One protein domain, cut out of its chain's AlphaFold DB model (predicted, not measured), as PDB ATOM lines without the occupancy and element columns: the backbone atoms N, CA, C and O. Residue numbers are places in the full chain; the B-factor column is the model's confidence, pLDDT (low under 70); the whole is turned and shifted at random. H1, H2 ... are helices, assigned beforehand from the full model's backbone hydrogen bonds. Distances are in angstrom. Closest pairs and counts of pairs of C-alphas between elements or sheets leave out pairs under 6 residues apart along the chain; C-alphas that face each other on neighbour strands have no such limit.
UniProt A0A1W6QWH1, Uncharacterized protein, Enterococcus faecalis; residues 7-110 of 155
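This is residues 7 to 110 of the 155 residues of an uncharacterized protein of Enterococcus faecalis (UniProt A0A1W6QWH1). A helical hairpin, H3 and H4, and one very long helix, H5, make a V that meets near the start of H5, and the short helix H1 sits in the crook of the V and crosses both sides. H5 makes the length of the model: residues 98 to 110, of which 98 to 108 belong to H5, stick out as a bare arm, while the little turn H2 lies near the end of H1. You have 104 residues before you, with five named helices in the order H1, H2, H3, H4, H5 and no named strand; the class is all helix. The whole is loose, with a radius of gyration of the C-alphas of 17.0 A and spans of 55 by 37 by 21 A.

Find C-alpha 7 at (-19.792, 9.457, 13.148); from there H1, residues 7 to 16, runs 14.4 A. After residues 17 to 28 comes H2, residues 29 to 32, 5.8 A long. Look next for C-alpha 36 at (-26.174, 23.760, 20.716), where H3, residues 36 to 52, begins its 24.4 A. H4, residues 60 to 71, covers 16.6 A. H5, residues 77 to 108, covers 47.3 A and ends at C-alpha 108, (-34.250, 6.698, -23.554).

Begin with H1, the hub, which touches H2, H4 and H5. Its C-alpha of Met 8 is 5.4 A from that of Thr 65, the closest pair with H4; the two helices are about perpendicular at 86 degrees, and H4 touches with residues 61 to 65 alone. H1 and H5 only just touch, with 3 pairs of C-alphas within 8 A, the closest being Lys 9 and Ile 85 at 6.2 A; they are about perpendicular at 81 degrees, and H5 touches with residues 81 to 85 alone. H1 and H2 also only just touch, with 3 such pairs; the closest C-alphas, of Leu 16 and Arg 31, are 5.4 A apart. H3 and H4 form a helical hairpin: they touch at a shallow tilt of 27 degrees, opposite ways, with the C-alphas of Thr 40 and Ile 66 closest at 5.8 A. H4 and H5 are close but not clearly touching, with the C-alphas of Leu 69 and Tyr 78 closest at 7.8 A, at a steep tilt of 46 degrees, opposite ways. H2 and H4 are apart. The packing of the helices is mostly crossed, but only just: 1 of 3 touching pairs given a tilt is shallow. In H3, H4 and H5 every O i to N i+4 pair is within hydrogen-bond range; in H1 it is 5 of 6, and H2 is too short for such a pair.

The C-alphas farthest apart, of Arg 73 and Thr 110, are 57.8 A from each other. The printed part has no cut. The link from H1 to H2 is long, with 12 residues. Residues 98 to 110, of which 98 to 108 belong to H5, stand free; without them the body spans 39 by 34 by 21 A. The mean pLDDT of the printed part is 91.5, and residues 108 to 110 are under 70.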
ATOM      1  N   GLU A   7     -18.742  10.069  12.341       93.50
ATOM      2  CA  GLU A   7     -19.792   9.457  13.148       93.50
ATOM      3  C   GLU A   7     -20.596  10.495  13.937       93.50
ATOM      4  O   GLU A   7     -21.824  10.499  13.887       93.50
ATOM      5  N   MET A   8     -19.924  11.468  14.557       94.88
ATOM      6  CA  MET A   8     -20.593  12.596  15.204       94.88
ATOM      7  C   MET A   8     -21.445  13.400  14.210       94.88
ATOM      8  O   MET A   8     -22.585  13.763  14.511       94.88
ATOM      9  N   LYS A   9     -20.914  13.670  13.009       95.38
ATOM     10  CA  LYS A   9     -21.667  14.352  11.942       95.38
ATOM     11  C   LYS A   9     -22.894  13.544  11.527       95.38
ATOM     12  O   LYS A   9     -23.962  14.125  11.351       95.38
ATOM     13  N   TRP A  10     -22.758  12.222  11.425       94.44
ATOM     14  CA  TRP A  10     -23.861  11.318  11.118       94.44
ATOM     15  C   TRP A  10     -24.942  11.354  12.204       94.44
ATOM     16  O   TRP A  10     -26.098  11.615  11.879       94.44
ATOM     17  N   VAL A  11     -24.577  11.206  13.485       96.31
ATOM     18  CA  VAL A  11     -25.513  11.268  14.625       96.31
ATOM     19  C   VAL A  11     -26.298  12.578  14.625       96.31
ATOM     20  O   VAL A  11     -27.519  12.585  14.787       96.31
ATOM     21  N   ILE A  12     -25.615  13.704  14.416       96.62
ATOM     22  CA  ILE A  12     -26.265  15.017  14.382       96.62
ATOM     23  C   ILE A  12     -27.175  15.137  13.159       96.62
ATOM     24  O   ILE A  12     -28.300  15.621  13.296       96.62
ATOM     25  N   ALA A  13     -26.743  14.659  11.989       95.44
ATOM     26  CA  ALA A  13     -27.558  14.676  10.779       95.44
ATOM     27  C   ALA A  13     -28.909  13.982  11.000       95.44
ATOM     28  O   ALA A  13     -29.933  14.563  10.643       95.44
ATOM     29  N   GLN A  14     -28.943  12.831  11.683       93.75
ATOM     30  CA  GLN A  14     -30.195  12.127  12.011       93.75
ATOM     31  C   GLN A  14     -31.221  13.036  12.713       93.75
ATOM     32  O   GLN A  14     -32.420  12.960  12.446       93.75
ATOM     33  N   ILE A  15     -30.760  13.952  13.571       95.06
ATOM     34  CA  ILE A  15     -31.627  14.910  14.270       95.06
ATOM     35  C   ILE A  15     -32.062  16.061  13.358       95.06
ATOM     36  O   ILE A  15     -33.168  16.586  13.511       95.06
ATOM     37  N   LEU A  16     -31.217  16.488  12.421       95.50
ATOM     38  CA  LEU A  16     -31.490  17.621  11.531       95.50
ATOM     39  C   LEU A  16     -32.425  17.265  10.367       95.50
ATOM     40  O   LEU A  16     -33.127  18.145   9.856       95.50
ATOM     41  N   LEU A  17     -32.457  15.999   9.957       94.75
ATOM     42  CA  LEU A  17     -33.274  15.522   8.843       94.75
ATOM     43  C   LEU A  17     -34.773  15.524   9.171       94.75
ATOM     44  O   LEU A  17     -35.185  15.222  10.287       94.75
ATOM     45  N   ILE A  18     -35.608  15.864   8.185       92.75
ATOM     46  CA  ILE A  18     -37.073  15.756   8.280       92.75
ATOM     47  C   ILE A  18     -37.452  14.299   8.534       92.75
ATOM     48  O   ILE A  18     -38.157  14.013   9.499       92.75
ATOM     49  N   ASP A  19     -36.928  13.420   7.682       91.25
ATOM     50  CA  ASP A  19     -37.041  11.975   7.773       91.25
ATOM     51  C   ASP A  19     -35.648  11.365   7.529       91.25
ATOM     52  O   ASP A  19     -35.114  11.509   6.422       91.25
ATOM     53  N   PRO A  20     -35.036  10.743   8.551       88.94
ATOM     54  CA  PRO A  20     -33.737  10.090   8.422       88.94
ATOM     55  C   PRO A  20     -33.757   8.816   7.568       88.94
ATOM     56  O   PRO A  20     -32.707   8.394   7.094       88.94
ATOM     57  N   THR A  21     -34.927   8.204   7.379       89.50
ATOM     58  CA  THR A  21     -35.096   6.934   6.652       89.50
ATOM     59  C   THR A  21     -35.479   7.120   5.184       89.50
ATOM     60  O   THR A  21     -35.532   6.153   4.427       89.50
ATOM     61  N   SER A  22     -35.720   8.365   4.769       90.94
ATOM     62  CA  SER A  22     -36.032   8.721   3.387       90.94
ATOM     63  C   SER A  22     -34.874   8.376   2.447       90.94
ATOM     64  O   SER A  22     -33.719   8.680   2.743       90.94
ATOM     65  N   GLU A  23     -35.198   7.856   1.258       86.06
ATOM     66  CA  GLU A  23     -34.247   7.697   0.144       86.06
ATOM     67  C   GLU A  23     -33.599   9.041  -0.235       86.06
ATOM     68  O   GLU A  23     -32.438   9.103  -0.624       86.06
ATOM     69  N   HIS A  24     -34.347  10.131  -0.051       87.12
ATOM     70  CA  HIS A  24     -33.919  11.500  -0.310       87.12
ATOM     71  C   HIS A  24     -33.948  12.317   0.986       87.12
ATOM     72  O   HIS A  24     -34.918  13.051   1.240       87.12
ATOM     73  N   PRO A  25     -32.927  12.187   1.847       89.88
ATOM     74  CA  PRO A  25     -32.905  12.854   3.136       89.88
ATOM     75  C   PRO A  25     -32.822  14.372   2.949       89.88
ATOM     76  O   PRO A  25     -31.931  14.911   2.289       89.88
ATOM     77  N   ARG A  26     -33.769  15.098   3.550       92.62
ATOM     78  CA  ARG A  26     -33.831  16.566   3.509       92.62
ATOM     79  C   ARG A  26     -33.659  17.144   4.897       92.62
ATOM     80  O   ARG A  26     -34.278  16.669   5.846       92.62
ATOM     81  N   ILE A  27     -32.883  18.214   5.004       94.00
ATOM     82  CA  ILE A  27     -32.727  18.942   6.262       94.00
ATOM     83  C   ILE A  27     -33.971  19.776   6.534       94.00
ATOM     84  O   ILE A  27     -34.506  20.447   5.649       94.00
ATOM     85  N   HIS A  28     -34.430  19.732   7.778       94.06
ATOM     86  CA  HIS A  28     -35.526  20.567   8.223       94.06
ATOM     87  C   HIS A  28     -35.014  21.999   8.470       94.06
ATOM     88  O   HIS A  28     -34.132  22.177   9.311       94.06
ATOM     89  N   PRO A  29     -35.596  23.042   7.848       90.56
ATOM     90  CA  PRO A  29     -35.053  24.405   7.889       90.56
ATOM     91  C   PRO A  29     -34.954  24.961   9.315       90.56
ATOM     92  O   PRO A  29     -33.927  25.477   9.713       90.56
ATOM     93  N   LYS A  30     -35.963  24.736  10.164       92.88
ATOM     94  CA  LYS A  30     -35.890  25.175  11.573       92.88
ATOM     95  C   LYS A  30     -34.854  24.429  12.427       92.88
ATOM     96  O   LYS A  30     -34.601  24.828  13.557       92.88
ATOM     97  N   ARG A  31     -34.328  23.290  11.960       93.00
ATOM     98  CA  ARG A  31     -33.380  22.483  12.743       93.00
ATOM     99  C   ARG A  31     -31.936  22.945  12.536       93.00
ATOM    100  O   ARG A  31     -31.132  22.704  13.425       93.00
ATOM    101  N   THR A  32     -31.626  23.657  11.450       92.69
ATOM    102  CA  THR A  32     -30.295  24.257  11.231       92.69
ATOM    103  C   THR A  32     -30.023  25.426  12.172       92.69
ATOM    104  O   THR A  32     -28.886  25.650  12.559       92.69
ATOM    105  N   GLU A  33     -31.068  26.135  12.596       93.31
ATOM    106  CA  GLU A  33     -30.992  27.257  13.545       93.31
ATOM    107  C   GLU A  33     -31.016  26.802  15.017       93.31
ATOM    108  O   GLU A  33     -31.029  27.614  15.946       93.31
ATOM    109  N   MET A  34     -31.062  25.489  15.259       94.88
ATOM    110  CA  MET A  34     -31.168  24.934  16.603       94.88
ATOM    111  C   MET A  34     -29.913  25.252  17.412       94.88
ATOM    112  O   MET A  34     -28.793  24.950  16.997       94.88
ATOM    113  N   LYS A  35     -30.092  25.810  18.613       95.50
ATOM    114  CA  LYS A  35     -28.963  26.124  19.500       95.50
ATOM    115  C   LYS A  35     -28.288  24.837  19.974       95.50
ATOM    116  O   LYS A  35     -28.969  23.855  20.265       95.50
ATOM    117  N   LYS A  36     -26.970  24.887  20.194       95.69
ATOM    118  CA  LYS A  36     -26.174  23.760  20.716       95.69
ATOM    119  C   LYS A  36     -26.840  23.045  21.895       95.69
ATOM    120  O   LYS A  36     -27.022  21.837  21.851       95.69
ATOM    121  N   GLY A  37     -27.262  23.795  22.917       96.25
ATOM    122  CA  GLY A  37     -27.902  23.221  24.106       96.25
ATOM    123  C   GLY A  37     -29.222  22.499  23.811       96.25
ATOM    124  O   GLY A  37     -29.502  21.473  24.423       96.25
ATOM    125  N   GLN A  38     -30.002  22.982  22.838       96.56
ATOM    126  CA  GLN A  38     -31.231  22.313  22.405       96.56
ATOM    127  C   GLN A  38     -30.914  20.990  21.704       96.56
ATOM    128  O   GLN A  38     -31.533  19.980  22.027       96.56
ATOM    129  N   LEU A  39     -29.926  20.976  20.801       97.00
ATOM    130  CA  LEU A  39     -29.478  19.752  20.133       97.00
ATOM    131  C   LEU A  39     -28.951  18.731  21.150       97.00
ATOM    132  O   LEU A  39     -29.362  17.573  21.125       97.00
ATOM    133  N   THR A  40     -28.096  19.171  22.080       97.31
ATOM    134  CA  THR A  40     -27.560  18.321  23.152       97.31
ATOM    135  C   THR A  40     -28.685  17.717  23.986       97.31
ATOM    136  O   THR A  40     -28.711  16.504  24.174       97.31
ATOM    137  N   LYS A  41     -29.665  18.524  24.417       97.62
ATOM    138  CA  LYS A  41     -30.798  18.023  25.201       97.62
ATOM    139  C   LYS A  41     -31.645  17.017  24.422       97.62
ATOM    140  O   LYS A  41     -32.127  16.041  24.987       97.62
ATOM    141  N   ARG A  42     -31.823  17.234  23.119       96.62
ATOM    142  CA  ARG A  42     -32.577  16.325  22.250       96.62
ATOM    143  C   ARG A  42     -31.885  14.968  22.109       96.62
ATOM    144  O   ARG A  42     -32.563  13.950  22.156       96.62
ATOM    145  N   LEU A  43     -30.556  14.965  21.987       97.25
ATOM    146  CA  LEU A  43     -29.752  13.741  21.978       97.25
ATOM    147  C   LEU A  43     -29.832  13.002  23.318       97.25
ATOM    148  O   LEU A  43     -30.010  11.792  23.320       97.25
ATOM    149  N   GLU A  44     -29.763  13.713  24.447       97.62
ATOM    150  CA  GLU A  44     -29.925  13.107  25.780       97.62
ATOM    151  C   GLU A  44     -31.274  12.399  25.927       97.62
ATOM    152  O   GLU A  44     -31.320  11.254  26.362       97.62
ATOM    153  N   LEU A  45     -32.362  13.064  25.526       97.38
ATOM    154  CA  LEU A  45     -33.707  12.484  25.576       97.38
ATOM    155  C   LEU A  45     -33.848  11.275  24.648       97.38
ATOM    156  O   LEU A  45     -34.549  10.326  24.985       97.38
ATOM    157  N   LEU A  46     -33.192  11.298  23.487       95.19
ATOM    158  CA  LEU A  46     -33.193  10.173  22.555       95.19
ATOM    159  C   LEU A  46     -32.443   8.966  23.128       95.19
ATOM    160  O   LEU A  46     -32.963   7.856  23.063       95.19
ATOM    161  N   VAL A  47     -31.268   9.180  23.727       96.56
ATOM    162  CA  VAL A  47     -30.511   8.120  24.412       96.56
ATOM    163  C   VAL A  47     -31.350   7.524  25.538       96.56
ATOM    164  O   VAL A  47     -31.548   6.314  25.560       96.56
ATOM    165  N   GLN A  48     -31.915   8.369  26.403       96.94
ATOM    166  CA  GLN A  48     -32.775   7.929  27.501       96.94
ATOM    167  C   GLN A  48     -33.970   7.109  26.992       96.94
ATOM    168  O   GLN A  48     -34.241   6.028  27.504       96.94
ATOM    169  N   ALA A  49     -34.655   7.576  25.946       95.94
ATOM    170  CA  ALA A  49     -35.806   6.873  25.388       95.94
ATOM    171  C   ALA A  49     -35.446   5.500  24.797       95.94
ATOM    172  O   ALA A  49     -36.276   4.592  24.829       95.94
ATOM    173  N   TYR A  50     -34.246   5.339  24.235       95.62
ATOM    174  CA  TYR A  50     -33.783   4.041  23.742       95.62
ATOM    175  C   TYR A  50     -33.383   3.090  24.869       95.62
ATOM    176  O   TYR A  50     -33.713   1.907  24.781       95.62
ATOM    177  N   GLU A  51     -32.757   3.600  25.931       95.31
ATOM    178  CA  GLU A  51     -32.447   2.819  27.137       95.31
ATOM    179  C   GLU A  51     -33.732   2.328  27.817       95.31
ATOM    180  O   GLU A  51     -33.878   1.136  28.068       95.31
ATOM    181  N   GLU A  52     -34.710   3.213  28.028       96.69
ATOM    182  CA  GLU A  52     -35.998   2.872  28.652       96.69
ATOM    183  C   GLU A  52     -36.786   1.827  27.852       96.69
ATOM    184  O   GLU A  52     -37.457   0.964  28.421       96.69
ATOM    185  N   LYS A  53     -36.701   1.884  26.520       95.88
ATOM    186  CA  LYS A  53     -37.376   0.941  25.618       95.88
ATOM    187  C   LYS A  53     -36.572  -0.334  25.354       95.88
ATOM    188  O   LYS A  53     -37.058  -1.177  24.606       95.88
ATOM    189  N   ASN A  54     -35.379  -0.475  25.938       92.31
ATOM    190  CA  ASN A  54     -34.450  -1.583  25.691       92.31
ATOM    191  C   ASN A  54     -34.251  -1.868  24.193       92.31
ATOM    192  O   ASN A  54     -34.251  -3.019  23.754       92.31
ATOM    193  N   VAL A  55     -34.130  -0.811  23.385       92.38
ATOM    194  CA  VAL A  55     -33.907  -0.981  21.947       92.38
ATOM    195  C   VAL A  55     -32.480  -1.507  21.751       92.38
ATOM    196  O   VAL A  55     -31.555  -0.903  22.293       92.38
ATOM    197  N   PRO A  56     -32.269  -2.599  20.990       92.19
ATOM    198  CA  PRO A  56     -30.950  -3.198  20.799       92.19
ATOM    199  C   PRO A  56     -30.126  -2.384  19.791       92.19
ATOM    200  O   PRO A  56     -29.837  -2.843  18.687       92.19
ATOM    201  N   ILE A  57     -29.789  -1.147  20.151       91.19
ATOM    202  CA  ILE A  57     -28.915  -0.267  19.375       91.19
ATOM    203  C   ILE A  57     -27.697   0.085  20.212       91.19
ATOM    204  O   ILE A  57     -27.788   0.223  21.432       91.19
ATOM    205  N   ASP A  58     -26.575   0.309  19.540       94.25
ATOM    206  CA  ASP A  58     -25.422   0.905  20.192       94.25
ATOM    207  C   ASP A  58     -25.654   2.406  20.443       94.25
ATOM    208  O   ASP A  58     -25.929   3.194  19.534       94.25
ATOM    209  N   LEU A  59     -25.569   2.794  21.715       95.56
ATOM    210  CA  LEU A  59     -25.778   4.162  22.183       95.56
ATOM    211  C   LEU A  59     -24.469   4.915  22.424       95.56
ATOM    212  O   LEU A  59     -24.511   6.115  22.713       95.56
ATOM    213  N   GLU A  60     -23.319   4.247  22.328       95.62
ATOM    214  CA  GLU A  60     -22.016   4.874  22.534       95.62
ATOM    215  C   GLU A  60     -21.793   6.081  21.603       95.62
ATOM    216  O   GLU A  60     -21.536   7.170  22.137       95.62
ATOM    217  N   PRO A  61     -22.044   6.001  20.279       96.00
ATOM    218  CA  PRO A  61     -21.833   7.134  19.371       96.00
ATOM    219  C   PRO A  61     -22.637   8.385  19.756       96.00
ATOM    220  O   PRO A  61     -22.175   9.529  19.645       96.00
ATOM    221  N   TYR A  62     -23.851   8.187  20.275       96.44
ATOM    222  CA  TYR A  62     -24.714   9.268  20.749       96.44
ATOM    223  C   TYR A  62     -24.170   9.893  22.038       96.44
ATOM    224  O   TYR A  62     -24.105  11.121  22.161       96.44
ATOM    225  N   LYS A  63     -23.736   9.061  22.992       96.69
ATOM    226  CA  LYS A  63     -23.149   9.501  24.268       96.69
ATOM    227  C   LYS A  63     -21.841  10.259  24.047       96.69
ATOM    228  O   LYS A  63     -21.618  11.294  24.683       96.69
ATOM    229  N   GLU A  64     -20.992   9.796  23.136       96.69
ATOM    230  CA  GLU A  64     -19.764  10.492  22.751       96.69
ATOM    231  C   GLU A  64     -20.047  11.831  22.078       96.69
ATOM    232  O   GLU A  64     -19.465  12.851  22.456       96.69
ATOM    233  N   THR A  65     -21.013  11.865  21.159       96.75
ATOM    234  CA  THR A  65     -21.452  13.105  20.511       96.75
ATOM    235  C   THR A  65     -21.910  14.142  21.544       96.75
ATOM    236  O   THR A  65     -21.486  15.299  21.493       96.75
ATOM    237  N   ILE A  66     -22.706  13.739  22.544       97.12
ATOM    238  CA  ILE A  66     -23.128  14.615  23.654       97.12
ATOM    239  C   ILE A  66     -21.912  15.151  24.424       97.12
ATOM    240  O   ILE A  66     -21.829  16.356  24.689       97.12
ATOM    241  N   LYS A  67     -20.947  14.287  24.771       96.06
ATOM    242  CA  LYS A  67     -19.715  14.695  25.471       96.06
ATOM    243  C   LYS A  67     -18.931  15.723  24.653       96.06
ATOM    244  O   LYS A  67     -18.483  16.725  25.214       96.06
ATOM    245  N   THR A  68     -18.790  15.514  23.348       95.00
ATOM    246  CA  THR A  68     -18.057  16.420  22.457       95.00
ATOM    247  C   THR A  68     -18.769  17.767  22.311       95.00
ATOM    248  O   THR A  68     -18.140  18.806  22.505       95.00
ATOM    249  N   LEU A  69     -20.094  17.784  22.120       94.94
ATOM    250  CA  LEU A  69     -20.890  19.023  22.079       94.94
ATOM    251  C   LEU A  69     -20.768  19.852  23.373       94.94
ATOM    252  O   LEU A  69     -20.717  21.088  23.341       94.94
ATOM    253  N   ARG A  70     -20.682  19.194  24.536       94.50
ATOM    254  CA  ARG A  70     -20.455  19.877  25.823       94.50
ATOM    255  C   ARG A  70     -19.052  20.489  25.922       94.50
ATOM    256  O   ARG A  70     -18.904  21.546  26.534       94.50
ATOM    257  N   LYS A  71     -18.045  19.861  25.306       93.31
ATOM    258  CA  LYS A  71     -16.649  20.339  25.280       93.31
ATOM    259  C   LYS A  71     -16.412  21.483  24.290       93.31
ATOM    260  O   LYS A  71     -15.480  22.253  24.503       93.31
ATOM    261  N   MET A  72     -17.253  21.637  23.267       92.56
ATOM    262  CA  MET A  72     -17.179  22.758  22.320       92.56
ATOM    263  C   MET A  72     -17.442  24.091  23.027       92.56
ATOM    264  O   MET A  72     -18.563  24.365  23.472       92.56
ATOM    265  N   ARG A  73     -16.402  24.916  23.153       88.56
ATOM    266  CA  ARG A  73     -16.452  26.230  23.823       88.56
ATOM    267  C   ARG A  73     -16.105  27.386  22.898       88.56
ATOM    268  O   ARG A  73     -16.405  28.525  23.237       88.56
ATOM    269  N   MET A  74     -15.492  27.098  21.754       88.06
ATOM    270  CA  MET A  74     -15.078  28.130  20.817       88.06
ATOM    271  C   MET A  74     -16.313  28.733  20.145       88.06
ATOM    272  O   MET A  74     -17.240  28.023  19.744       88.06
ATOM    273  N   GLN A  75     -16.337  30.060  20.035       85.31
ATOM    274  CA  GLN A  75     -17.415  30.760  19.349       85.31
ATOM    275  C   GLN A  75     -17.426  30.350  17.869       85.31
ATOM    276  O   GLN A  75     -16.385  30.329  17.221       85.31
ATOM    277  N   GLY A  76     -18.596  29.982  17.345       89.94
ATOM    278  CA  GLY A  76     -18.767  29.580  15.943       89.94
ATOM    279  C   GLY A  76     -18.469  28.110  15.625       89.94
ATOM    280  O   GLY A  76     -19.051  27.602  14.678       89.94
ATOM    281  N   GLU A  77     -17.697  27.387  16.447       92.81
ATOM    282  CA  GLU A  77     -17.334  25.969  16.213       92.81
ATOM    283  C   GLU A  77     -18.563  25.074  15.987       92.81
ATOM    284  O   GLU A  77     -18.601  24.253  15.073       92.81
ATOM    285  N   TYR A  78     -19.611  25.292  16.784       95.12
ATOM    286  CA  TYR A  78     -20.884  24.599  16.613       95.12
ATOM    287  C   TYR A  78     -21.571  24.944  15.286       95.12
ATOM    288  O   TYR A  78     -22.093  24.051  14.630       95.12
ATOM    289  N   GLN A  79     -21.582  26.217  14.885       95.31
ATOM    290  CA  GLN A  79     -22.249  26.617  13.646       95.31
ATOM    291  C   GLN A  79     -21.509  26.054  12.431       95.31
ATOM    292  O   GLN A  79     -22.146  25.470  11.564       95.31
ATOM    293  N   THR A  80     -20.174  26.114  12.428       94.88
ATOM    294  CA  THR A  80     -19.340  25.506  11.382       94.88
ATOM    295  C   THR A  80     -19.632  24.017  11.225       94.88
ATOM    296  O   THR A  80     -19.810  23.540  10.109       94.88
ATOM    297  N   LEU A  81     -19.765  23.283  12.333       95.50
ATOM    298  CA  LEU A  81     -20.159  21.876  12.302       95.50
ATOM    299  C   LEU A  81     -21.528  21.665  11.636       95.50
ATOM    300  O   LEU A  81     -21.683  20.749  10.828       95.50
ATOM    301  N   ILE A  82     -22.530  22.472  11.995       96.38
ATOM    302  CA  ILE A  82     -23.867  22.371  11.398       96.38
ATOM    303  C   ILE A  82     -23.799  22.667   9.899       96.38
ATOM    304  O   ILE A  82     -24.369  21.913   9.112       96.38
ATOM    305  N   ASP A  83     -23.061  23.699   9.497       95.25
ATOM    306  CA  ASP A  83     -22.908  24.091   8.096       95.25
ATOM    307  C   ASP A  83     -22.215  22.992   7.276       95.25
ATOM    308  O   ASP A  83     -22.664  22.662   6.178       95.25
ATOM    309  N   GLU A  84     -21.181  22.350   7.828       95.19
ATOM    310  CA  GLU A  84     -20.524  21.195   7.206       95.19
ATOM    311  C   GLU A  84     -21.495  20.030   6.977       95.19
ATOM    312  O   GLU A  84     -21.502  19.421   5.905       95.19
ATOM    313  N   ILE A  85     -22.342  19.724   7.966       95.81
ATOM    314  CA  ILE A  85     -23.360  18.672   7.846       95.81
ATOM    315  C   ILE A  85     -24.386  19.049   6.773       95.81
ATOM    316  O   ILE A  85     -24.738  18.221   5.927       95.81
ATOM    317  N   VAL A  86     -24.845  20.303   6.771       94.75
ATOM    318  CA  VAL A  86     -25.821  20.811   5.799       94.75
ATOM    319  C   VAL A  86     -25.288  20.735   4.376       94.75
ATOM    320  O   VAL A  86     -25.994  20.279   3.465       94.75
ATOM    321  N   LEU A  87     -24.033  21.129   4.190       94.00
ATOM    322  CA  LEU A  87     -23.349  21.038   2.913       94.00
ATOM    323  C   LEU A  87     -23.223  19.577   2.466       94.00
ATOM    324  O   LEU A  87     -23.570  19.260   1.329       94.00
ATOM    325  N   GLY A  88     -22.812  18.677   3.366       92.25
ATOM    326  CA  GLY A  88     -22.671  17.247   3.078       92.25
ATOM    327  C   GLY A  88     -23.964  16.606   2.564       92.25
ATOM    328  O   GLY A  88     -23.958  15.943   1.524       92.25
ATOM    329  N   VAL A  89     -25.093  16.864   3.233       90.44
ATOM    330  CA  VAL A  89     -26.411  16.353   2.810       90.44
ATOM    331  C   VAL A  89     -26.845  16.962   1.473       90.44
ATOM    332  O   VAL A  89     -27.375  16.269   0.603       90.44
ATOM    333  N   SER A  90     -26.600  18.257   1.269       88.81
ATOM    334  CA  SER A  90     -26.960  18.945   0.023       88.81
ATOM    335  C   SER A  90     -26.191  18.391  -1.179       88.81
ATOM    336  O   SER A  90     -26.787  18.119  -2.223       88.81
ATOM    337  N   VAL A  91     -24.884  18.160  -1.019       89.31
ATOM    338  CA  VAL A  91     -24.019  17.573  -2.053       89.31
ATOM    339  C   VAL A  91     -24.434  16.136  -2.373       89.31
ATOM    340  O   VAL A  91     -24.492  15.771  -3.547       89.31
ATOM    341  N   ALA A  92     -24.764  15.324  -1.363       86.38
ATOM    342  CA  ALA A  92     -25.244  13.956  -1.573       86.38
ATOM    343  C   ALA A  92     -26.512  13.931  -2.446       86.38
ATOM    344  O   ALA A  92     -26.553  13.243  -3.467       86.38
ATOM    345  N   ASN A  93     -27.490  14.780  -2.121       87.06
ATOM    346  CA  ASN A  93     -28.730  14.905  -2.887       87.06
ATOM    347  C   ASN A  93     -28.501  15.388  -4.330       87.06
ATOM    348  O   ASN A  93     -29.201  14.967  -5.251       87.06
ATOM    349  N   GLN A  94     -27.539  16.287  -4.562       87.00
ATOM    350  CA  GLN A  94     -27.200  16.743  -5.917       87.00
ATOM    351  C   GLN A  94     -26.580  15.628  -6.760       87.00
ATOM    352  O   GLN A  94     -26.979  15.444  -7.910       87.00
ATOM    353  N   LYS A  95     -25.635  14.869  -6.191       87.19
ATOM    354  CA  LYS A  95     -25.010  13.725  -6.871       87.19
ATOM    355  C   LYS A  95     -26.047  12.676  -7.256       87.19
ATOM    356  O   LYS A  95     -26.018  12.156  -8.368       87.19
ATOM    357  N   GLU A  96     -26.997  12.414  -6.367       86.88
ATOM    358  CA  GLU A  96     -28.071  11.465  -6.627       86.88
ATOM    359  C   GLU A  96     -28.990  11.920  -7.772       86.88
ATOM    360  O   GLU A  96     -29.294  11.137  -8.673       86.88
ATOM    361  N   LYS A  97     -29.380  13.203  -7.799       86.56
ATOM    362  CA  LYS A  97     -30.168  13.771  -8.907       86.56
ATOM    363  C   LYS A  97     -29.453  13.623 -10.249       86.56
ATOM    364  O   LYS A  97     -30.060  13.148 -11.205       86.56
ATOM    365  N   GLN A  98     -28.163  13.957 -10.299       88.19
ATOM    366  CA  GLN A  98     -27.349  13.815 -11.511       88.19
ATOM    367  C   GLN A  98     -27.262  12.352 -11.969       88.19
ATOM    368  O   GLN A  98     -27.410  12.067 -13.157       88.19
ATOM    369  N   ALA A  99     -27.098  11.406 -11.039       86.94
ATOM    370  CA  ALA A  99     -27.085   9.980 -11.353       86.94
ATOM    371  C   ALA A  99     -28.440   9.488 -11.900       86.94
ATOM    372  O   ALA A  99     -28.473   8.740 -12.879       86.94
ATOM    373  N   LYS A 100     -29.566   9.929 -11.316       86.94
ATOM    374  CA  LYS A 100     -30.917   9.591 -11.804       86.94
ATOM    375  C   LYS A 100     -31.174  10.167 -13.202       86.94
ATOM    376  O   LYS A 100     -31.760   9.486 -14.041       86.94
ATOM    377  N   GLU A 101     -30.711  11.383 -13.486       87.00
ATOM    378  CA  GLU A 101     -30.799  11.985 -14.824       87.00
ATOM    379  C   GLU A 101     -29.934  11.260 -15.860       87.00
ATOM    380  O   GLU A 101     -30.394  11.025 -16.978       87.00
ATOM    381  N   ALA A 102     -28.710  10.863 -15.499       88.75
ATOM    382  CA  ALA A 102     -27.834  10.093 -16.380       88.75
ATOM    383  C   ALA A 102     -28.450   8.732 -16.751       88.75
ATOM    384  O   ALA A 102     -28.466   8.372 -17.927       88.75
ATOM    385  N   ARG A 103     -29.038   8.024 -15.775       87.25
ATOM    386  CA  ARG A 103     -29.752   6.754 -16.007       87.25
ATOM    387  C   ARG A 103     -30.940   6.929 -16.957       87.25
ATOM    388  O   ARG A 103     -31.021   6.230 -17.958       87.25
ATOM    389  N   LYS A 104     -31.784   7.947 -16.734       83.69
ATOM    390  CA  LYS A 104     -32.918   8.259 -17.629       83.69
ATOM    391  C   LYS A 104     -32.488   8.537 -19.074       83.69
ATOM    392  O   LYS A 104     -33.201   8.159 -19.999       83.69
ATOM    393  N   LYS A 105     -31.344   9.200 -19.276       81.75
ATOM    394  CA  LYS A 105     -30.795   9.471 -20.617       81.75
ATOM    395  C   LYS A 105     -30.284   8.200 -21.304       81.75
ATOM    396  O   LYS A 105     -30.439   8.087 -22.516       81.75
ATOM    397  N   MET A 106     -29.716   7.250 -20.558       72.50
ATOM    398  CA  MET A 106     -29.302   5.952 -21.110       72.50
ATOM    399  C   MET A 106     -30.509   5.090 -21.508       72.50
ATOM    400  O   MET A 106     -30.513   4.543 -22.609       72.50
ATOM    401  N   ASP A 107     -31.560   5.052 -20.684       71.44
ATOM    402  CA  ASP A 107     -32.763   4.245 -20.951       71.44
ATOM    403  C   ASP A 107     -33.589   4.779 -22.141       71.44
ATOM    404  O   ASP A 107     -34.186   4.013 -22.894       71.44
ATOM    405  N   GLN A 108     -33.597   6.100 -22.375       58.91
ATOM    406  CA  GLN A 108     -34.250   6.698 -23.554       58.91
ATOM    407  C   GLN A 108     -33.452   6.510 -24.857       58.91
ATOM    408  O   GLN A 108     -34.007   6.658 -25.944       58.91
ATOM    409  N   SER A 109     -32.168   6.151 -24.768       56.09
ATOM    410  CA  SER A 109     -31.290   5.918 -25.921       56.09
ATOM    411  C   SER A 109     -31.426   4.506 -26.519       56.09
ATOM    412  O   SER A 109     -30.765   4.211 -27.515       56.09
ATOM    413  N   THR A 110     -32.244   3.620 -25.936       50.84
ATOM    414  CA  THR A 110     -32.331   2.193 -26.318       50.84
ATOM    415  C   THR A 110     -33.618   1.790 -27.050       50.84
ATOM    416  O   THR A 110     -33.876   0.598 -27.199       50.84
TER     417      THR A 110